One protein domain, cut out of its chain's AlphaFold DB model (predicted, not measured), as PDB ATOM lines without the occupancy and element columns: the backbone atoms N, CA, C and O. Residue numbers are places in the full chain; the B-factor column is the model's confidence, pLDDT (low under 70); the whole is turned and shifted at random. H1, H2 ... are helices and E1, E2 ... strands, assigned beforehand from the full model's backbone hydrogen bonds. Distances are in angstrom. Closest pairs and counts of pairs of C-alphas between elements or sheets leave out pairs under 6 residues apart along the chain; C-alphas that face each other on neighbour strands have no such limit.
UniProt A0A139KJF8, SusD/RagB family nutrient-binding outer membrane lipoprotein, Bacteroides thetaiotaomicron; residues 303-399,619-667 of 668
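AT A GLANCE: This is residues 303 to 399 and 619 to 667 of the 668 residues of the protein "SusD/RagB family nutrient-binding outer membrane lipoprotein" of Bacteroides thetaiotaomicron (UniProt A0A139KJF8). A narrow, strongly twisted ribbon of three antiparallel strands, E1, E2 and E3, has the short H1 and the longer H2 near one end, while H3 and H4 form a crossed pair that grazes it elsewhere. From the last residue of E2, a long unnamed stretch, residues 353 to 399, loops out away from H2, and the whole is loose, with a radius of gyration of the C-alphas of 18.5 A. The printed part has 146 residues, with four named helices and three named strands in the order E1 H1 H2 E2 H3 H4 E3, and the sheet's order is E1 - E2 - E3. The class is mixed, helices and strands, with under half of the residues, 68, in named elements. The spans are 54 by 44 by 24 A, only just flat.

IN THESE COORDINATES: E1, residues 309 to 317, begins with C-alpha 309 at (-19.761, -25.239, 24.297) and is 23.6 A long. H1 is residues 320 to 323, and H2, residues 327 to 338, is 16.5 A long. E2, residues 342 to 352, is 29.5 A long and ends with C-alpha 352 at (-15.978, -23.130, 24.322). After the cut come H3, residues 629 to 640, 16.2 A long, and H4, residues 645 to 653, 11.9 A long. E3, residues 656 to 666, is 24.6 A long and ends with C-alpha 666 at (-27.127, -6.316, 45.131).

HOW THE PARTS SIT: E1 and E3 are the edge strands and E2 the inner one. E1 bends by 59 degrees at residue 312, E2 by 56 degrees at 348 and E3 by 73 degrees at 659. E1 and E2 are antiparallel, with N 314 and O 347 within hydrogen-bond range at 2.9 A. E2 and E3 are antiparallel, with N 344 and O 664 at 2.8 A. H2 is on the sheet at a height of 10.3 A, over E2 and E3; its closest C-alphas to E2 are those of His 333 and Val 343, 6.7 A apart. It runs along the strands, at 12 degrees to E2 on the local plane. H1 is only just not on the sheet, with 4 pairs of C-alphas within 10 A. H1 and H2 are close but not clearly touching, the closest C-alphas being those of Cys 320 and Gln 330, 6.5 A apart. H3 only grazes the sheet with residues 629 to 632, and H4 with residues 646 to 653. H3 and H4 touch, closest at the C-alphas of Ala 636 and Ala 652, 5.3 A apart, and are only just about perpendicular at 72 degrees. H2 is apart from both H3 and H4. In H2, H3 and H4 every O i to N i+4 pair is within hydrogen-bond range; H1 is too short for such a pair.

THE WHOLE: The two C-alphas farthest apart, those of Ile 338 and Ile 399, are 56.3 A from each other. Residues 400 to 618 are not printed, and C-alphas 399 and 619 are 23.3 A apart across the cut, which lies in the link from E2 to H3. The links that are printed whole are tight. The mean pLDDT of the printed part is 90.2, and no printed residue is under 70.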
ATOM      1  N   PRO A 303     -11.073 -28.328  13.198       89.62
ATOM      2  CA  PRO A 303     -11.204 -26.949  13.669       89.62
ATOM      3  C   PRO A 303     -12.331 -26.170  12.965       89.62
ATOM      4  O   PRO A 303     -12.699 -25.085  13.407       89.62
ATOM      5  N   GLU A 304     -12.879 -26.698  11.866       89.94
ATOM      6  CA  GLU A 304     -14.034 -26.154  11.152       89.94
ATOM      7  C   GLU A 304     -15.394 -26.538  11.762       89.94
ATOM      8  O   GLU A 304     -16.418 -25.955  11.393       89.94
ATOM      9  N   ARG A 305     -15.437 -27.535  12.655       89.44
ATOM     10  CA  ARG A 305     -16.685 -28.005  13.275       89.44
ATOM     11  C   ARG A 305     -17.055 -27.171  14.494       89.44
ATOM     12  O   ARG A 305     -16.231 -26.476  15.075       89.44
ATOM     13  N   GLN A 306     -18.328 -27.252  14.884       86.94
ATOM     14  CA  GLN A 306     -18.822 -26.569  16.078       86.94
ATOM     15  C   GLN A 306     -18.098 -27.111  17.321       86.94
ATOM     16  O   GLN A 306     -18.253 -28.301  17.616       86.94
ATOM     17  N   PRO A 307     -17.338 -26.275  18.049       90.12
ATOM     18  CA  PRO A 307     -16.628 -26.712  19.239       90.12
ATOM     19  C   PRO A 307     -17.604 -27.097  20.352       90.12
ATOM     20  O   PRO A 307     -18.746 -26.625  20.399       90.12
ATOM     21  N   TYR A 308     -17.150 -27.916  21.302       91.38
ATOM     22  CA  TYR A 308     -17.918 -28.119  22.530       91.38
ATOM     23  C   TYR A 308     -18.125 -26.773  23.236       91.38
ATOM     24  O   TYR A 308     -17.159 -26.072  23.534       91.38
ATOM     25  N   ARG A 309     -19.388 -26.414  23.499       91.12
ATOM     26  CA  ARG A 309     -19.761 -25.239  24.297       91.12
ATOM     27  C   ARG A 309     -20.395 -25.678  25.610       91.12
ATOM     28  O   ARG A 309     -21.531 -26.171  25.606       91.12
ATOM     29  N   MET A 310     -19.683 -25.460  26.708       91.25
ATOM     30  CA  MET A 310     -20.167 -25.691  28.067       91.25
ATOM     31  C   MET A 310     -21.227 -24.648  28.437       91.25
ATOM     32  O   MET A 310     -21.121 -23.507  27.995       91.25
ATOM     33  N   THR A 311     -22.222 -25.017  29.247       89.94
ATOM     34  CA  THR A 311     -23.171 -24.069  29.856       89.94
ATOM     35  C   THR A 311     -22.655 -23.582  31.208       89.94
ATOM     36  O   THR A 311     -22.162 -24.375  32.003       89.94
ATOM     37  N   ASP A 312     -22.802 -22.284  31.467       92.12
ATOM     38  CA  ASP A 312     -22.396 -21.600  32.699       92.12
ATOM     39  C   ASP A 312     -23.402 -20.475  33.030       92.12
ATOM     40  O   ASP A 312     -24.285 -20.152  32.225       92.12
ATOM     41  N   VAL A 313     -23.275 -19.862  34.207       91.38
ATOM     42  CA  VAL A 313     -24.059 -18.699  34.634       91.38
ATOM     43  C   VAL A 313     -23.126 -17.525  34.922       91.38
ATOM     44  O   VAL A 313     -22.336 -17.567  35.864       91.38
ATOM     45  N   LEU A 314     -23.223 -16.442  34.151       93.69
ATOM     46  CA  LEU A 314     -22.491 -15.191  34.398       93.69
ATOM     47  C   LEU A 314     -23.414 -14.114  34.968       93.69
ATOM     48  O   LEU A 314     -24.634 -14.232  34.911       93.69
ATOM     49  N   THR A 315     -22.826 -13.045  35.502       93.06
ATOM     50  CA  THR A 315     -23.573 -11.825  35.841       93.06
ATOM     51  C   THR A 315     -23.110 -10.672  34.961       93.06
ATOM     52  O   THR A 315     -21.946 -10.649  34.556       93.06
ATOM     53  N   ARG A 316     -23.998  -9.715  34.693       91.88
ATOM     54  CA  ARG A 316     -23.660  -8.406  34.110       91.88
ATOM     55  C   ARG A 316     -24.416  -7.291  34.828       91.88
ATOM     56  O   ARG A 316     -25.424  -7.575  35.478       91.88
ATOM     57  N   SER A 317     -23.986  -6.042  34.691       91.25
ATOM     58  CA  SER A 317     -24.836  -4.907  35.085       91.25
ATOM     59  C   SER A 317     -26.118  -4.883  34.235       91.25
ATOM     60  O   SER A 317     -26.080  -5.172  33.037       91.25
ATOM     61  N   HIS A 318     -27.263  -4.606  34.863       91.06
ATOM     62  CA  HIS A 318     -28.568  -4.638  34.198       91.06
ATOM     63  C   HIS A 318     -28.779  -3.411  33.303       91.06
ATOM     64  O   HIS A 318     -28.511  -2.282  33.715       91.06
ATOM     65  N   ASP A 319     -29.339  -3.639  32.117       87.69
ATOM     66  CA  ASP A 319     -29.772  -2.594  31.193       87.69
ATOM     67  C   ASP A 319     -31.209  -2.889  30.727       87.69
ATOM     68  O   ASP A 319     -31.482  -3.918  30.099       87.69
ATOM     69  N   CYS A 320     -32.135  -1.985  31.061       86.19
ATOM     70  CA  CYS A 320     -33.554  -2.095  30.720       86.19
ATOM     71  C   CYS A 320     -33.817  -2.040  29.208       86.19
ATOM     72  O   CYS A 320     -34.782  -2.660  28.754       86.19
ATOM     73  N   ASP A 321     -32.986  -1.327  28.443       83.94
ATOM     74  CA  ASP A 321     -33.145  -1.174  26.994       83.94
ATOM     75  C   ASP A 321     -32.678  -2.444  26.264       83.94
ATOM     76  O   ASP A 321     -33.297  -2.867  25.287       83.94
ATOM     77  N   VAL A 322     -31.639  -3.110  26.784       81.44
ATOM     78  CA  VAL A 322     -31.150  -4.407  26.278       81.44
ATOM     79  C   VAL A 322     -32.077  -5.559  26.679       81.44
ATOM     80  O   VAL A 322     -32.319  -6.462  25.880       81.44
ATOM     81  N   SER A 323     -32.597  -5.546  27.909       79.56
ATOM     82  CA  SER A 323     -33.462  -6.613  28.437       79.56
ATOM     83  C   SER A 323     -34.950  -6.442  28.092       79.56
ATOM     84  O   SER A 323     -35.746  -7.323  28.411       79.56
ATOM     85  N   GLY A 324     -35.342  -5.347  27.426       83.50
ATOM     86  CA  GLY A 324     -36.720  -5.119  26.969       83.50
ATOM     87  C   GLY A 324     -37.733  -4.949  28.106       83.50
ATOM     88  O   GLY A 324     -38.871  -5.403  27.989       83.50
ATOM     89  N   CYS A 325     -37.309  -4.339  29.215       87.38
ATOM     90  CA  CYS A 325     -38.102  -4.215  30.438       87.38
ATOM     91  C   CYS A 325     -39.419  -3.455  30.225       87.38
ATOM     92  O   CYS A 325     -39.475  -2.452  29.509       87.38
ATOM     93  N   SER A 326     -40.481  -3.899  30.901       91.94
ATOM     94  CA  SER A 326     -41.757  -3.188  30.908       91.94
ATOM     95  C   SER A 326     -41.679  -1.911  31.755       91.94
ATOM     96  O   SER A 326     -40.780  -1.736  32.578       91.94
ATOM     97  N   ALA A 327     -42.653  -1.011  31.591       91.75
ATOM     98  CA  ALA A 327     -42.693   0.245  32.342       91.75
ATOM     99  C   ALA A 327     -42.771   0.045  33.873       91.75
ATOM    100  O   ALA A 327     -42.284   0.895  34.618       91.75
ATOM    101  N   SER A 328     -43.353  -1.065  34.351       92.31
ATOM    102  CA  SER A 328     -43.339  -1.420  35.777       92.31
ATOM    103  C   SER A 328     -41.953  -1.859  36.242       92.31
ATOM    104  O   SER A 328     -41.493  -1.384  37.277       92.31
ATOM    105  N   ASP A 329     -41.266  -2.693  35.459       91.31
ATOM    106  CA  ASP A 329     -39.940  -3.213  35.817       91.31
ATOM    107  C   ASP A 329     -38.918  -2.067  35.830       91.31
ATOM    108  O   ASP A 329     -38.145  -1.925  36.771       91.31
ATOM    109  N   GLN A 330     -38.985  -1.164  34.842       91.62
ATOM    110  CA  GLN A 330     -38.180   0.062  34.805       91.62
ATOM    111  C   GLN A 330     -38.377   0.927  36.062       91.62
ATOM    112  O   GLN A 330     -37.407   1.463  36.601       91.62
ATOM    113  N   GLN A 331     -39.617   1.058  36.550       93.31
ATOM    114  CA  GLN A 331     -39.911   1.819  37.765       93.31
ATOM    115  C   GLN A 331     -39.376   1.122  39.027       93.31
ATOM    116  O   GLN A 331     -38.831   1.792  39.906       93.31
ATOM    117  N   GLU A 332     -39.494  -0.205  39.117       93.75
ATOM    118  CA  GLU A 332     -38.959  -0.993  40.231       93.75
ATOM    119  C   GLU A 332     -37.422  -0.968  40.265       93.75
ATOM    120  O   GLU A 332     -36.832  -0.642  41.298       93.75
ATOM    121  N   HIS A 333     -36.763  -1.213  39.130       93.44
ATOM    122  CA  HIS A 333     -35.305  -1.176  39.016       93.44
ATOM    123  C   HIS A 333     -34.752   0.227  39.319       93.44
ATOM    124  O   HIS A 333     -33.737   0.358  40.006       93.44
ATOM    125  N   LEU A 334     -35.439   1.291  38.878       92.62
ATOM    126  CA  LEU A 334     -35.085   2.665  39.238       92.62
ATOM    127  C   LEU A 334     -35.209   2.911  40.747       92.62
ATOM    128  O   LEU A 334     -34.317   3.531  41.328       92.62
ATOM    129  N   GLN A 335     -36.261   2.403  41.397       93.69
ATOM    130  CA  GLN A 335     -36.398   2.514  42.848       93.69
ATOM    131  C   GLN A 335     -35.264   1.776  43.573       93.69
ATOM    132  O   GLN A 335     -34.670   2.340  44.485       93.69
ATOM    133  N   TRP A 336     -34.880   0.574  43.127       94.69
ATOM    134  CA  TRP A 336     -33.735  -0.143  43.699       94.69
ATOM    135  C   TRP A 336     -32.422   0.647  43.567       94.69
ATOM    136  O   TRP A 336     -31.632   0.676  44.510       94.69
ATOM    137  N   MET A 337     -32.196   1.331  42.440       91.62
ATOM    138  CA  MET A 337     -31.026   2.203  42.265       91.62
ATOM    139  C   MET A 337     -31.065   3.441  43.178       91.62
ATOM    140  O   MET A 337     -30.021   3.839  43.698       91.62
ATOM    141  N   ILE A 338     -32.248   4.029  43.402       94.06
ATOM    142  CA  ILE A 338     -32.460   5.143  44.348       94.06
ATOM    143  C   ILE A 338     -32.208   4.694  45.793       94.06
ATOM    144  O   ILE A 338     -31.563   5.417  46.552       94.06
ATOM    145  N   ASP A 339     -32.650   3.486  46.151       94.06
ATOM    146  CA  ASP A 339     -32.439   2.864  47.464       94.06
ATOM    147  C   ASP A 339     -30.965   2.465  47.712       94.06
ATOM    148  O   ASP A 339     -30.620   1.986  48.791       94.06
ATOM    149  N   GLY A 340     -30.081   2.674  46.729       92.25
ATOM    150  CA  GLY A 340     -28.632   2.518  46.847       92.25
ATOM    151  C   GLY A 340     -28.060   1.254  46.204       92.25
ATOM    152  O   GLY A 340     -26.849   1.209  45.979       92.25
ATOM    153  N   TYR A 341     -28.893   0.284  45.828       94.00
ATOM    154  CA  TYR A 341     -28.458  -0.992  45.253       94.00
ATOM    155  C   TYR A 341     -27.852  -0.837  43.839       94.00
ATOM    156  O   TYR A 341     -28.066   0.160  43.141       94.00
ATOM    157  N   GLU A 342     -27.078  -1.830  43.402       92.06
ATOM    158  CA  GLU A 342     -26.803  -2.087  41.982       92.06
ATOM    159  C   GLU A 342     -27.821  -3.113  41.455       92.06
ATOM    160  O   GLU A 342     -28.172  -4.055  42.165       92.06
ATOM    161  N   VAL A 343     -28.298  -2.944  40.220       93.19
ATOM    162  CA  VAL A 343     -29.176  -3.912  39.543       93.19
ATOM    163  C   VAL A 343     -28.345  -4.717  38.543       93.19
ATOM    164  O   VAL A 343     -27.599  -4.141  37.748       93.19
ATOM    165  N   ARG A 344     -28.447  -6.048  38.589       93.00
ATOM    166  CA  ARG A 344     -27.660  -6.981  37.770       93.00
ATOM    167  C   ARG A 344     -28.544  -8.050  37.129       93.00
ATOM    168  O   ARG A 344     -29.545  -8.478  37.702       93.00
ATOM    169  N   ASP A 345     -28.131  -8.496  35.947       91.38
ATOM    170  CA  ASP A 345     -28.689  -9.671  35.281       91.38
ATOM    171  C   ASP A 345     -27.885 -10.916  35.665       91.38
ATOM    172  O   ASP A 345     -26.651 -10.899  35.647       91.38
ATOM    173  N   SER A 346     -28.581 -12.020  35.923       91.38
ATOM    174  CA  SER A 346     -28.032 -13.376  35.866       91.38
ATOM    175  C   SER A 346     -28.267 -13.940  34.466       91.38
ATOM    176  O   SER A 346     -29.407 -13.982  34.002       91.38
ATOM    177  N   LEU A 347     -27.207 -14.358  33.776       90.88
ATOM    178  CA  LEU A 347     -27.233 -14.829  32.391       90.88
ATOM    179  C   LEU A 347     -26.856 -16.307  32.321       90.88
ATOM    180  O   LEU A 347     -25.766 -16.674  32.755       90.88
ATOM    181  N   ARG A 348     -27.684 -17.139  31.683       90.75
ATOM    182  CA  ARG A 348     -27.242 -18.444  31.175       90.75
ATOM    183  C   ARG A 348     -26.434 -18.200  29.908       90.75
ATOM    184  O   ARG A 348     -26.950 -17.621  28.950       90.75
ATOM    185  N   VAL A 349     -25.185 -18.644  29.903       92.75
ATOM    186  CA  VAL A 349     -24.271 -18.483  28.770       92.75
ATOM    187  C   VAL A 349     -23.722 -19.826  28.324       92.75
ATOM    188  O   VAL A 349     -23.725 -20.798  29.082       92.75
ATOM    189  N   ARG A 350     -23.206 -19.866  27.097       93.56
ATOM    190  CA  ARG A 350     -22.430 -20.984  26.575       93.56
ATOM    191  C   ARG A 350     -21.163 -20.509  25.897       93.56
ATOM    192  O   ARG A 350     -21.208 -19.572  25.109       93.56
ATOM    193  N   TYR A 351     -20.051 -21.172  26.178       94.44
ATOM    194  CA  TYR A 351     -18.750 -20.849  25.597       94.44
ATOM    195  C   TYR A 351     -17.877 -22.095  25.477       94.44
ATOM    196  O   TYR A 351     -18.096 -23.104  26.154       94.44
ATOM    197  N   SER A 352     -16.899 -22.033  24.583       93.19
ATOM    198  CA  SER A 352     -15.978 -23.130  24.322       93.19
ATOM    199  C   SER A 352     -14.881 -23.233  25.361       93.19
ATOM    200  O   SER A 352     -14.336 -22.226  25.797       93.19
ATOM    201  N   ILE A 353     -14.543 -24.469  25.721       92.00
ATOM    202  CA  ILE A 353     -13.405 -24.795  26.584       92.00
ATOM    203  C   ILE A 353     -12.398 -25.632  25.778       92.00
ATOM    204  O   ILE A 353     -12.820 -26.506  25.020       92.00
ATOM    205  N   PRO A 354     -11.080 -25.381  25.896       88.94
ATOM    206  CA  PRO A 354     -10.076 -26.022  25.045       88.94
ATOM    207  C   PRO A 354      -9.825 -27.483  25.423       88.94
ATOM    208  O   PRO A 354      -9.438 -28.269  24.567       88.94
ATOM    209  N   TYR A 355     -10.066 -27.848  26.686       92.81
ATOM    210  CA  TYR A 355      -9.870 -29.196  27.202       92.81
ATOM    211  C   TYR A 355     -11.147 -29.682  27.884       92.81
ATOM    212  O   TYR A 355     -11.505 -29.213  28.966       92.81
ATOM    213  N   VAL A 356     -11.841 -30.617  27.237       92.50
ATOM    214  CA  VAL A 356     -13.075 -31.236  27.726       92.50
ATOM    215  C   VAL A 356     -12.843 -32.738  27.972       92.50
ATOM    216  O   VAL A 356     -12.407 -33.454  27.065       92.50
ATOM    217  N   PRO A 357     -13.086 -33.244  29.196       94.06
ATOM    218  CA  PRO A 357     -12.906 -34.658  29.499       94.06
ATOM    219  C   PRO A 357     -14.022 -35.518  28.913       94.06
ATOM    220  O   PRO A 357     -15.185 -35.134  28.894       94.06
ATOM    221  N   THR A 358     -13.684 -36.739  28.523       92.56
ATOM    222  CA  THR A 358     -14.651 -37.783  28.182       92.56
ATOM    223  C   THR A 358     -15.082 -38.502  29.468       92.56
ATOM    224  O   THR A 358     -14.220 -38.893  30.264       92.56
ATOM    225  N   PRO A 359     -16.391 -38.693  29.706       90.50
ATOM    226  CA  PRO A 359     -16.876 -39.235  30.969       90.50
ATOM    227  C   PRO A 359     -16.471 -40.702  31.129       90.50
ATOM    228  O   PRO A 359     -16.305 -41.421  30.138       90.50
ATOM    229  N   ASP A 360     -16.345 -41.173  32.371       88.06
ATOM    230  CA  ASP A 360     -16.090 -42.586  32.618       88.06
ATOM    231  C   ASP A 360     -17.369 -43.401  32.391       88.06
ATOM    232  O   ASP A 360     -18.419 -43.121  32.977       88.06
ATOM    233  N   ASN A 361     -17.260 -44.392  31.503       81.69
ATOM    234  CA  ASN A 361     -18.342 -45.193  30.936       81.69
ATOM    235  C   ASN A 361     -19.585 -44.368  30.510       81.69
ATOM    236  O   ASN A 361     -20.602 -44.376  31.214       81.69
ATOM    237  N   PRO A 362     -19.567 -43.690  29.340       76.00
ATOM    238  CA  PRO A 362     -20.677 -42.839  28.884       76.00
ATOM    239  C   PRO A 362     -22.029 -43.570  28.809       76.00
ATOM    240  O   PRO A 362     -23.077 -42.946  28.958       76.00
ATOM    241  N   GLY A 363     -22.023 -44.895  28.619       76.25
ATOM    242  CA  GLY A 363     -23.231 -45.723  28.581       76.25
ATOM    243  C   GLY A 363     -23.851 -46.050  29.947       76.25
ATOM    244  O   GLY A 363     -24.956 -46.590  29.973       76.25
ATOM    245  N   ALA A 364     -23.180 -45.747  31.067       80.50
ATOM    246  CA  ALA A 364     -23.598 -46.113  32.429       80.50
ATOM    247  C   ALA A 364     -23.453 -44.958  33.439       80.50
ATOM    248  O   ALA A 364     -22.973 -45.122  34.560       80.50
ATOM    249  N   ARG A 365     -23.873 -43.758  33.030       87.38
ATOM    250  CA  ARG A 365     -23.750 -42.522  33.826       87.38
ATOM    251  C   ARG A 365     -24.788 -42.391  34.947       87.38
ATOM    252  O   ARG A 365     -24.560 -41.642  35.893       87.38
ATOM    253  N   THR A 366     -25.885 -43.139  34.852       87.19
ATOM    254  CA  THR A 366     -27.000 -43.194  35.814       87.19
ATOM    255  C   THR A 366     -27.310 -44.653  36.207       87.19
ATOM    256  O   THR A 366     -28.342 -45.195  35.800       87.19
ATOM    257  N   PRO A 367     -26.391 -45.336  36.919       84.88
ATOM    258  CA  PRO A 367     -26.605 -46.690  37.437       84.88
ATOM    259  C   PRO A 367     -27.712 -46.723  38.508       84.88
ATOM    260  O   PRO A 367     -28.243 -45.694  38.904       84.88
ATOM    261  N   PHE A 368     -28.079 -47.921  38.973       82.69
ATOM    262  CA  PHE A 368     -28.942 -48.154  40.154       82.69
ATOM    263  C   PHE A 368     -30.327 -47.477  40.158       82.69
ATOM    264  O   PHE A 368     -30.996 -47.437  41.184       82.69
ATOM    265  N   GLY A 369     -30.801 -47.007  39.000       82.56
ATOM    266  CA  GLY A 369     -32.067 -46.280  38.890       82.56
ATOM    267  C   GLY A 369     -31.963 -44.787  39.207       82.56
ATOM    268  O   GLY A 369     -33.007 -44.136  39.280       82.56
ATOM    269  N   TRP A 370     -30.743 -44.252  39.347       89.19
ATOM    270  CA  TRP A 370     -30.483 -42.817  39.446       89.19
ATOM    271  C   TRP A 370     -31.155 -42.067  38.295       89.19
ATOM    272  O   TRP A 370     -31.133 -42.503  37.141       89.19
ATOM    273  N   ARG A 371     -31.714 -40.903  38.602       89.19
ATOM    274  CA  ARG A 371     -32.431 -40.053  37.650       89.19
ATOM    275  C   ARG A 371     -31.634 -38.802  37.341       89.19
ATOM    276  O   ARG A 371     -30.726 -38.415  38.079       89.19
ATOM    277  N   ARG A 372     -31.993 -38.128  36.255       90.12
ATOM    278  CA  ARG A 372     -31.507 -36.775  35.980       90.12
ATOM    279  C   ARG A 372     -32.543 -35.766  36.480       90.12
ATOM    280  O   ARG A 372     -33.739 -36.045  36.398       90.12
ATOM    281  N   PRO A 373     -32.126 -34.617  37.033       86.81
ATOM    282  CA  PRO A 373     -33.064 -33.567  37.406       86.81
ATOM    283  C   PRO A 373     -33.822 -33.074  36.167       86.81
ATOM    284  O   PRO A 373     -33.247 -32.965  35.083       86.81
ATOM    285  N   ILE A 374     -35.109 -32.768  36.326       86.44
ATOM    286  CA  ILE A 374     -35.914 -32.123  35.283       86.44
ATOM    287  C   ILE A 374     -35.490 -30.658  35.159       86.44
ATOM    288  O   ILE A 374     -35.229 -29.990  36.160       86.44
ATOM    289  N   ASP A 375     -35.420 -30.156  33.929       80.56
ATOM    290  CA  ASP A 375     -35.123 -28.758  33.653       80.56
ATOM    291  C   ASP A 375     -36.267 -27.867  34.176       80.56
ATOM    292  O   ASP A 375     -37.390 -27.968  33.672       80.56
ATOM    293  N   PRO A 376     -36.016 -26.962  35.143       77.44
ATOM    294  CA  PRO A 376     -37.053 -26.103  35.717       77.44
ATOM    295  C   PRO A 376     -37.631 -25.092  34.711       77.44
ATOM    296  O   PRO A 376     -38.606 -24.414  35.025       77.44
ATOM    297  N   THR A 377     -37.032 -24.968  33.520       73.56
ATOM    298  CA  THR A 377     -37.511 -24.115  32.424       73.56
ATOM    299  C   THR A 377     -38.359 -24.858  31.384       73.56
ATOM    300  O   THR A 377     -38.902 -24.209  30.491       73.56
ATOM    301  N   ASP A 378     -38.518 -26.187  31.474       80.12
ATOM    302  CA  ASP A 378     -39.419 -26.933  30.583       80.12
ATOM    303  C   ASP A 378     -40.891 -26.753  31.003       80.12
ATOM    304  O   ASP A 378     -41.287 -27.265  32.055       80.12
ATOM    305  N   PRO A 379     -41.747 -26.113  30.178       77.25
ATOM    306  CA  PRO A 379     -43.162 -25.921  30.501       77.25
ATOM    307  C   PRO A 379     -43.955 -27.232  30.620       77.25
ATOM    308  O   PRO A 379     -45.071 -27.213  31.136       77.25
ATOM    309  N   ASN A 380     -43.410 -28.363  30.153       86.19
ATOM    310  CA  ASN A 380     -44.047 -29.677  30.253       86.19
ATOM    311  C   ASN A 380     -43.565 -30.504  31.457       86.19
ATOM    312  O   ASN A 380     -44.178 -31.525  31.759       86.19
ATOM    313  N   GLY A 381     -42.474 -30.108  32.128       83.50
ATOM    314  CA  GLY A 381     -41.897 -30.848  33.257       83.50
ATOM    315  C   GLY A 381     -41.429 -32.276  32.929       83.50
ATOM    316  O   GLY A 381     -41.482 -33.144  33.795       83.50
ATOM    317  N   THR A 382     -41.000 -32.538  31.689       87.69
ATOM    318  CA  THR A 382     -40.559 -33.869  31.216       87.69
ATOM    319  C   THR A 382     -39.127 -33.903  30.685       87.69
ATOM    320  O   THR A 382     -38.547 -34.983  30.573       87.69
ATOM    321  N   ARG A 383     -38.527 -32.749  30.365       87.00
ATOM    322  CA  ARG A 383     -37.148 -32.664  29.878       87.00
ATOM    323  C   ARG A 383     -36.151 -32.831  31.021       87.00
ATOM    324  O   ARG A 383     -35.993 -31.934  31.841       87.00
ATOM    325  N   GLU A 384     -35.420 -33.937  31.025       87.38
ATOM    326  CA  GLU A 384     -34.231 -34.101  31.864       87.38
ATOM    327  C   GLU A 384     -33.103 -33.140  31.450       87.38
ATOM    328  O   GLU A 384     -32.878 -32.894  30.260       87.38
ATOM    329  N   ILE A 385     -32.353 -32.635  32.431       83.81
ATOM    330  CA  ILE A 385     -31.093 -31.924  32.203       83.81
ATOM    331  C   ILE A 385     -30.067 -32.937  31.662       83.81
ATOM    332  O   ILE A 385     -29.858 -33.984  32.284       83.81
ATOM    333  N   PRO A 386     -29.427 -32.674  30.507       84.62
ATOM    334  CA  PRO A 386     -28.456 -33.592  29.930       84.62
ATOM    335  C   PRO A 386     -27.173 -33.663  30.764       84.62
ATOM    336  O   PRO A 386     -26.801 -32.727  31.468       84.62
ATOM    337  N   ASP A 387     -26.462 -34.776  30.616       89.12
ATOM    338  CA  ASP A 387     -25.076 -34.902  31.059       89.12
ATOM    339  C   ASP A 387     -24.205 -33.874  30.311       89.12
ATOM    340  O   ASP A 387     -24.219 -33.885  29.074       89.12
ATOM    341  N   PRO A 388     -23.458 -32.988  30.999       88.75
ATOM    342  CA  PRO A 388     -22.638 -31.980  30.333       88.75
ATOM    343  C   PRO A 388     -21.577 -32.614  29.431       88.75
ATOM    344  O   PRO A 388     -21.274 -32.069  28.375       88.75
ATOM    345  N   LEU A 389     -21.071 -33.807  29.768       90.44
ATOM    346  CA  LEU A 389     -20.071 -34.500  28.954       90.44
ATOM    347  C   LEU A 389     -20.681 -35.336  27.810       90.44
ATOM    348  O   LEU A 389     -20.000 -36.156  27.192       90.44
ATOM    349  N   SER A 390     -21.956 -35.115  27.476       85.81
ATOM    350  CA  SER A 390     -22.596 -35.658  26.273       85.81
ATOM    351  C   SER A 390     -22.140 -34.895  25.018       85.81
ATOM    352  O   SER A 390     -22.871 -34.061  24.480       85.81
ATOM    353  N   MET A 391     -20.923 -35.183  24.548       84.81
ATOM    354  CA  MET A 391     -20.291 -34.532  23.393       84.81
ATOM    355  C   MET A 391     -20.126 -35.453  22.174       84.81
ATOM    356  O   MET A 391     -20.042 -36.677  22.300       84.81
ATOM    357  N   ASN A 392     -20.007 -34.841  20.993       85.38
ATOM    358  CA  ASN A 392     -19.615 -35.529  19.762       85.38
ATOM    359  C   ASN A 392     -18.158 -36.011  19.838       85.38
ATOM    360  O   ASN A 392     -17.345 -35.431  20.556       85.38
ATOM    361  N   GLU A 393     -17.815 -37.028  19.045       84.69
ATOM    362  CA  GLU A 393     -16.439 -37.545  18.918       84.69
ATOM    363  C   GLU A 393     -15.452 -36.428  18.553       84.69
ATOM    364  O   GLU A 393     -14.406 -36.299  19.182       84.69
ATOM    365  N   ASP A 394     -15.870 -35.536  17.650       87.19
ATOM    366  CA  ASP A 394     -15.128 -34.359  17.186       87.19
ATOM    367  C   ASP A 394     -14.571 -33.461  18.300       87.19
ATOM    368  O   ASP A 394     -13.577 -32.765  18.102       87.19
ATOM    369  N   ASN A 395     -15.220 -33.462  19.465       90.50
ATOM    370  CA  ASN A 395     -14.906 -32.579  20.579       90.50
ATOM    371  C   ASN A 395     -13.970 -33.229  21.613       90.50
ATOM    372  O   ASN A 395     -13.578 -32.581  22.578       90.50
ATOM    373  N   ARG A 396     -13.638 -34.517  21.484       92.19
ATOM    374  CA  ARG A 396     -12.858 -35.213  22.515       92.19
ATOM    375  C   ARG A 396     -11.397 -34.770  22.505       92.19
ATOM    376  O   ARG A 396     -10.777 -34.647  21.453       92.19
ATOM    377  N   CYS A 397     -10.827 -34.616  23.697       95.19
ATOM    378  CA  CYS A 397      -9.387 -34.444  23.881       95.19
ATOM    379  C   CYS A 397      -8.705 -35.813  23.797       95.19
ATOM    380  O   CYS A 397      -8.670 -36.563  24.777       95.19
ATOM    381  N   TYR A 398      -8.261 -36.184  22.597       95.75
ATOM    382  CA  TYR A 398      -7.607 -37.465  22.321       95.75
ATOM    383  C   TYR A 398      -6.191 -37.526  22.903       95.75
ATOM    384  O   TYR A 398      -5.551 -36.496  23.098       95.75
ATOM    385  N   ILE A 399      -5.684 -38.735  23.170       95.94
ATOM    386  CA  ILE A 399      -4.264 -38.913  23.510       95.94
ATOM    387  C   ILE A 399      -3.373 -38.417  22.365       95.94
ATOM    388  O   ILE A 399      -3.685 -38.635  21.192       95.94
ATOM    389  N   ASP A 619     -17.715 -27.633  37.618       88.94
ATOM    390  CA  ASP A 619     -17.144 -26.548  38.428       88.94
ATOM    391  C   ASP A 619     -15.641 -26.339  38.125       88.94
ATOM    392  O   ASP A 619     -15.150 -25.215  38.166       88.94
ATOM    393  N   PHE A 620     -14.946 -27.396  37.679       89.19
ATOM    394  CA  PHE A 620     -13.553 -27.389  37.203       89.19
ATOM    395  C   PHE A 620     -13.296 -26.634  35.881       89.19
ATOM    396  O   PHE A 620     -12.143 -26.460  35.487       89.19
ATOM    397  N   GLN A 621     -14.341 -26.195  35.171       90.25
ATOM    398  CA  GLN A 621     -14.247 -25.312  33.995       90.25
ATOM    399  C   GLN A 621     -15.192 -24.103  34.073       90.25
ATOM    400  O   GLN A 621     -15.193 -23.276  33.161       90.25
ATOM    401  N   ALA A 622     -15.992 -23.973  35.136       90.38
ATOM    402  CA  ALA A 622     -16.836 -22.804  35.349       90.38
ATOM    403  C   ALA A 622     -15.980 -21.529  35.410       90.38
ATOM    404  O   ALA A 622     -14.853 -21.541  35.909       90.38
ATOM    405  N   LYS A 623     -16.518 -20.414  34.906       91.62
ATOM    406  CA  LYS A 623     -15.870 -19.092  34.942       91.62
ATOM    407  C   LYS A 623     -14.488 -19.032  34.275       91.62
ATOM    408  O   LYS A 623     -13.706 -18.134  34.589       91.62
ATOM    409  N   LYS A 624     -14.176 -19.943  33.337       91.38
ATOM    410  CA  LYS A 624     -12.816 -20.149  32.789       91.38
ATOM    411  C   LYS A 624     -12.114 -18.875  32.305       91.38
ATOM    412  O   LYS A 624     -10.891 -18.785  32.401       91.38
ATOM    413  N   TYR A 625     -12.879 -17.908  31.797       93.69
ATOM    414  CA  TYR A 625     -12.382 -16.644  31.246       93.69
ATOM    415  C   TYR A 625     -12.852 -15.395  32.015       93.69
ATOM    416  O   TYR A 625     -12.691 -14.286  31.508       93.69
ATOM    417  N   GLY A 626     -13.423 -15.538  33.217       93.19
ATOM    418  CA  GLY A 626     -13.884 -14.421  34.052       93.19
ATOM    419  C   GLY A 626     -15.081 -14.763  34.946       93.19
ATOM    420  O   GLY A 626     -15.830 -15.703  34.697       93.19
ATOM    421  N   GLN A 627     -15.301 -13.978  35.995       91.00
ATOM    422  CA  GLN A 627     -16.440 -14.125  36.906       91.00
ATOM    423  C   GLN A 627     -17.718 -13.475  36.357       91.00
ATOM    424  O   GLN A 627     -18.827 -13.984  36.589       91.00
ATOM    425  N   THR A 628     -17.568 -12.379  35.605       93.56
ATOM    426  CA  THR A 628     -18.663 -11.594  35.013       93.56
ATOM    427  C   THR A 628     -18.570 -11.522  33.486       93.56
ATOM    428  O   THR A 628     -17.544 -11.846  32.886       93.56
ATOM    429  N   TYR A 629     -19.652 -11.072  32.844       94.19
ATOM    430  CA  TYR A 629     -19.678 -10.790  31.407       94.19
ATOM    431  C   TYR A 629     -18.648  -9.721  31.006       94.19
ATOM    432  O   TYR A 629     -18.013  -9.833  29.960       94.19
ATOM    433  N   GLU A 630     -18.453  -8.698  31.843       93.50
ATOM    434  CA  GLU A 630     -17.505  -7.614  31.579       93.50
ATOM    435  C   GLU A 630     -16.049  -8.107  31.592       93.50
ATOM    436  O   GLU A 630     -15.256  -7.692  30.745       93.50
ATOM    437  N   GLU A 631     -15.703  -9.030  32.498       95.38
ATOM    438  CA  GLU A 631     -14.387  -9.682  32.524       95.38
ATOM    439  C   GLU A 631     -14.177 -10.594  31.311       95.38
ATOM    440  O   GLU A 631     -13.140 -10.499  30.654       95.38
ATOM    441  N   PHE A 632     -15.181 -11.405  30.957       95.06
ATOM    442  CA  PHE A 632     -15.178 -12.209  29.730       95.06
ATOM    443  C   PHE A 632     -14.924 -11.342  28.490       95.06
ATOM    444  O   PHE A 632     -14.055 -11.649  27.677       95.06
ATOM    445  N   LEU A 633     -15.648 -10.226  28.357       95.88
ATOM    446  CA  LEU A 633     -15.501  -9.296  27.240       95.88
ATOM    447  C   LEU A 633     -14.129  -8.608  27.242       95.88
ATOM    448  O   LEU A 633     -13.518  -8.455  26.185       95.88
ATOM    449  N   LYS A 634     -13.618  -8.201  28.408       96.81
ATOM    450  CA  LYS A 634     -12.269  -7.638  28.533       96.81
ATOM    451  C   LYS A 634     -11.218  -8.641  28.046       96.81
ATOM    452  O   LYS A 634     -10.426  -8.305  27.168       96.81
ATOM    453  N   ASN A 635     -11.255  -9.868  28.557       96.75
ATOM    454  CA  ASN A 635     -10.284 -10.909  28.232       96.75
ATOM    455  C   ASN A 635     -10.391 -11.344  26.756       96.75
ATOM    456  O   ASN A 635      -9.370 -11.534  26.098       96.75
ATOM    457  N   ALA A 636     -11.603 -11.384  26.188       96.69
ATOM    458  CA  ALA A 636     -11.820 -11.617  24.759       96.69
ATOM    459  C   ALA A 636     -11.188 -10.523  23.880       96.69
ATOM    460  O   ALA A 636     -10.548 -10.826  22.871       96.69
ATOM    461  N   ARG A 637     -11.329  -9.247  24.263       97.50
ATOM    462  CA  ARG A 637     -10.715  -8.107  23.559       97.50
ATOM    463  C   ARG A 637      -9.190  -8.112  23.667       97.50
ATOM    464  O   ARG A 637      -8.519  -7.812  22.685       97.50
ATOM    465  N   GLU A 638      -8.643  -8.474  24.828       97.00
ATOM    466  CA  GLU A 638      -7.194  -8.620  25.030       97.00
ATOM    467  C   GLU A 638      -6.616  -9.786  24.207       97.00
ATOM    468  O   GLU A 638      -5.556  -9.634  23.603       97.00
ATOM    469  N   LEU A 639      -7.340 -10.907  24.103       95.38
ATOM    470  CA  LEU A 639      -6.940 -12.078  23.315       95.38
ATOM    471  C   LEU A 639      -7.018 -11.851  21.794       95.38
ATOM    472  O   LEU A 639      -6.169 -12.338  21.050       95.38
ATOM    473  N   THR A 640      -8.046 -11.144  21.316       96.56
ATOM    474  CA  THR A 640      -8.339 -11.010  19.874       96.56
ATOM    475  C   THR A 640      -7.871  -9.693  19.254       96.56
ATOM    476  O   THR A 640      -7.723  -9.608  18.037       96.56
ATOM    477  N   GLY A 641      -7.684  -8.640  20.058       96.62
ATOM    478  CA  GLY A 641      -7.481  -7.265  19.584       96.62
ATOM    479  C   GLY A 641      -8.728  -6.608  18.968       96.62
ATOM    480  O   GLY A 641      -8.664  -5.453  18.536       96.62
ATOM    481  N   ILE A 642      -9.861  -7.317  18.921       97.31
ATOM    482  CA  ILE A 642     -11.127  -6.844  18.352       97.31
ATOM    483  C   ILE A 642     -11.805  -5.903  19.354       97.31
ATOM    484  O   ILE A 642     -11.725  -6.103  20.563       97.31
ATOM    485  N   LYS A 643     -12.450  -4.835  18.868       95.12
ATOM    486  CA  LYS A 643     -13.144  -3.853  19.727       95.12
ATOM    487  C   LYS A 643     -14.636  -4.116  19.863       95.12
ATOM    488  O   LYS A 643     -15.190  -3.830  20.927       95.12
ATOM    489  N   ASP A 644     -15.270  -4.609  18.805       96.81
ATOM    490  CA  ASP A 644     -16.672  -5.004  18.857       96.81
ATOM    491  C   ASP A 644     -16.881  -6.099  19.912       96.81
ATOM    492  O   ASP A 644     -15.985  -6.909  20.154       96.81
ATOM    493  N   ALA A 645     -18.010  -6.058  20.619       92.81
ATOM    494  CA  ALA A 645     -18.231  -6.942  21.755       92.81
ATOM    495  C   ALA A 645     -18.660  -8.350  21.335       92.81
ATOM    496  O   ALA A 645     -18.164  -9.322  21.903       92.81
ATOM    497  N   GLU A 646     -19.546  -8.460  20.345       93.00
ATOM    498  CA  GLU A 646     -20.040  -9.745  19.853       93.00
ATOM    499  C   GLU A 646     -18.949 -10.452  19.048       93.00
ATOM    500  O   GLU A 646     -18.658 -11.619  19.303       93.00
ATOM    501  N   GLU A 647     -18.265  -9.723  18.159       95.50
ATOM    502  CA  GLU A 647     -17.172 -10.269  17.350       95.50
ATOM    503  C   GLU A 647     -15.988 -10.722  18.223       95.50
ATOM    504  O   GLU A 647     -15.451 -11.807  18.001       95.50
ATOM    505  N   ALA A 648     -15.598  -9.956  19.253       96.44
ATOM    506  CA  ALA A 648     -14.528 -10.373  20.163       96.44
ATOM    507  C   ALA A 648     -14.907 -11.638  20.951       96.44
ATOM    508  O   ALA A 648     -14.099 -12.561  21.047       96.44
ATOM    509  N   LEU A 649     -16.125 -11.699  21.503       95.94
ATOM    510  CA  LEU A 649     -16.596 -12.826  22.315       95.94
ATOM    511  C   LEU A 649     -16.814 -14.107  21.491       95.94
ATOM    512  O   LEU A 649     -16.434 -15.192  21.945       95.94
ATOM    513  N   ASP A 650     -17.365 -14.009  20.278       94.00
ATOM    514  CA  ASP A 650     -17.469 -15.155  19.368       94.00
ATOM    515  C   ASP A 650     -16.085 -15.613  18.896       94.00
ATOM    516  O   ASP A 650     -15.766 -16.801  18.968       94.00
ATOM    517  N   LYS A 651     -15.209 -14.679  18.499       93.00
ATOM    518  CA  LYS A 651     -13.878 -15.030  17.993       93.00
ATOM    519  C   LYS A 651     -12.959 -15.623  19.064       93.00
ATOM    520  O   LYS A 651     -12.122 -16.460  18.727       93.00
ATOM    521  N   ALA A 652     -13.099 -15.189  20.316       93.50
ATOM    522  CA  ALA A 652     -12.326 -15.693  21.445       93.50
ATOM    523  C   ALA A 652     -12.839 -17.050  21.952       93.50
ATOM    524  O   ALA A 652     -12.046 -17.972  22.135       93.50
ATOM    525  N   TYR A 653     -14.149 -17.162  22.204       93.94
ATOM    526  CA  TYR A 653     -14.722 -18.250  23.008       93.94
ATOM    527  C   TYR A 653     -15.978 -18.885  22.397       93.94
ATOM    528  O   TYR A 653     -16.643 -19.672  23.070       93.94
ATOM    529  N   ASN A 654     -16.346 -18.530  21.161       93.81
ATOM    530  CA  ASN A 654     -17.582 -18.958  20.495       93.81
ATOM    531  C   ASN A 654     -18.826 -18.729  21.385       93.81
ATOM    532  O   ASN A 654     -19.712 -19.579  21.525       93.81
ATOM    533  N   PHE A 655     -18.811 -17.584  22.072       95.12
ATOM    534  CA  PHE A 655     -19.682 -17.239  23.189       95.12
ATOM    535  C   PHE A 655     -21.131 -16.985  22.752       95.12
ATOM    536  O   PHE A 655     -21.397 -16.398  21.707       95.12
ATOM    537  N   LEU A 656     -22.081 -17.387  23.592       93.75
ATOM    538  CA  LEU A 656     -23.514 -17.214  23.386       93.75
ATOM    539  C   LEU A 656     -24.193 -16.877  24.715       93.75
ATOM    540  O   LEU A 656     -23.984 -17.572  25.706       93.75
ATOM    541  N   ILE A 657     -25.061 -15.867  24.725       92.06
ATOM    542  CA  ILE A 657     -26.043 -15.676  25.799       92.06
ATOM    543  C   ILE A 657     -27.287 -16.476  25.403       92.06
ATOM    544  O   ILE A 657     -27.884 -16.198  24.368       92.06
ATOM    545  N   GLU A 658     -27.665 -17.484  26.192       88.94
ATOM    546  CA  GLU A 658     -28.865 -18.291  25.926       88.94
ATOM    547  C   GLU A 658     -30.129 -17.638  26.493       88.94
ATOM    548  O   GLU A 658     -31.174 -17.661  25.847       88.94
ATOM    549  N   ALA A 659     -30.050 -17.080  27.707       85.94
ATOM    550  CA  ALA A 659     -31.175 -16.427  28.376       85.94
ATOM    551  C   ALA A 659     -30.716 -15.541  29.544       85.94
ATOM    552  O   ALA A 659     -29.772 -15.887  30.256       85.94
ATOM    553  N   THR A 660     -31.460 -14.470  29.823       87.12
ATOM    554  CA  THR A 660     -31.465 -13.842  31.153       87.12
ATOM    555  C   THR A 660     -32.329 -14.696  32.080       87.12
ATOM    556  O   THR A 660     -33.499 -14.936  31.795       87.12
ATOM    557  N   LEU A 661     -31.747 -15.194  33.173       85.06
ATOM    558  CA  LEU A 661     -32.409 -16.063  34.150       85.06
ATOM    559  C   LEU A 661     -33.184 -15.274  35.207       85.06
ATOM    560  O   LEU A 661     -34.249 -15.706  35.639       85.06
ATOM    561  N   LEU A 662     -32.621 -14.152  35.659       87.75
ATOM    562  CA  LEU A 662     -33.172 -13.317  36.724       87.75
ATOM    563  C   LEU A 662     -32.559 -11.915  36.650       87.75
ATOM    564  O   LEU A 662     -31.343 -11.798  36.491       87.75
ATOM    565  N   VAL A 663     -33.376 -10.881  36.847       90.62
ATOM    566  CA  VAL A 663     -32.901  -9.542  37.227       90.62
ATOM    567  C   VAL A 663     -32.983  -9.433  38.745       90.62
ATOM    568  O   VAL A 663     -33.998  -9.797  39.338       90.62
ATOM    569  N   TYR A 664     -31.915  -8.976  39.391       91.31
ATOM    570  CA  TYR A 664     -31.848  -8.875  40.846       91.31
ATOM    571  C   TYR A 664     -31.041  -7.654  41.284       91.31
ATOM    572  O   TYR A 664     -30.290  -7.066  40.505       91.31
ATOM    573  N   LYS A 665     -31.195  -7.276  42.554       92.00
ATOM    574  CA  LYS A 665     -30.425  -6.199  43.176       92.00
ATOM    575  C   LYS A 665     -29.366  -6.741  44.130       92.00
ATOM    576  O   LYS A 665     -29.590  -7.750  44.795       92.00
ATOM    577  N   VAL A 666     -28.242  -6.043  44.215       91.12
ATOM    578  CA  VAL A 666     -27.127  -6.316  45.131       91.12
ATOM    579  C   VAL A 666     -26.734  -5.050  45.882       91.12
ATOM    580  O   VAL A 666     -26.865  -3.937  45.369       91.12
ATOM    581  N   GLU A 667     -26.300  -5.222  47.128       87.69
ATOM    582  CA  GLU A 667     -25.695  -4.147  47.919       87.69
ATOM    583  C   GLU A 667     -24.340  -3.754  47.302       87.69
ATOM    584  O   GLU A 667     -23.666  -4.598  46.709       87.69
TER     585      GLU A 667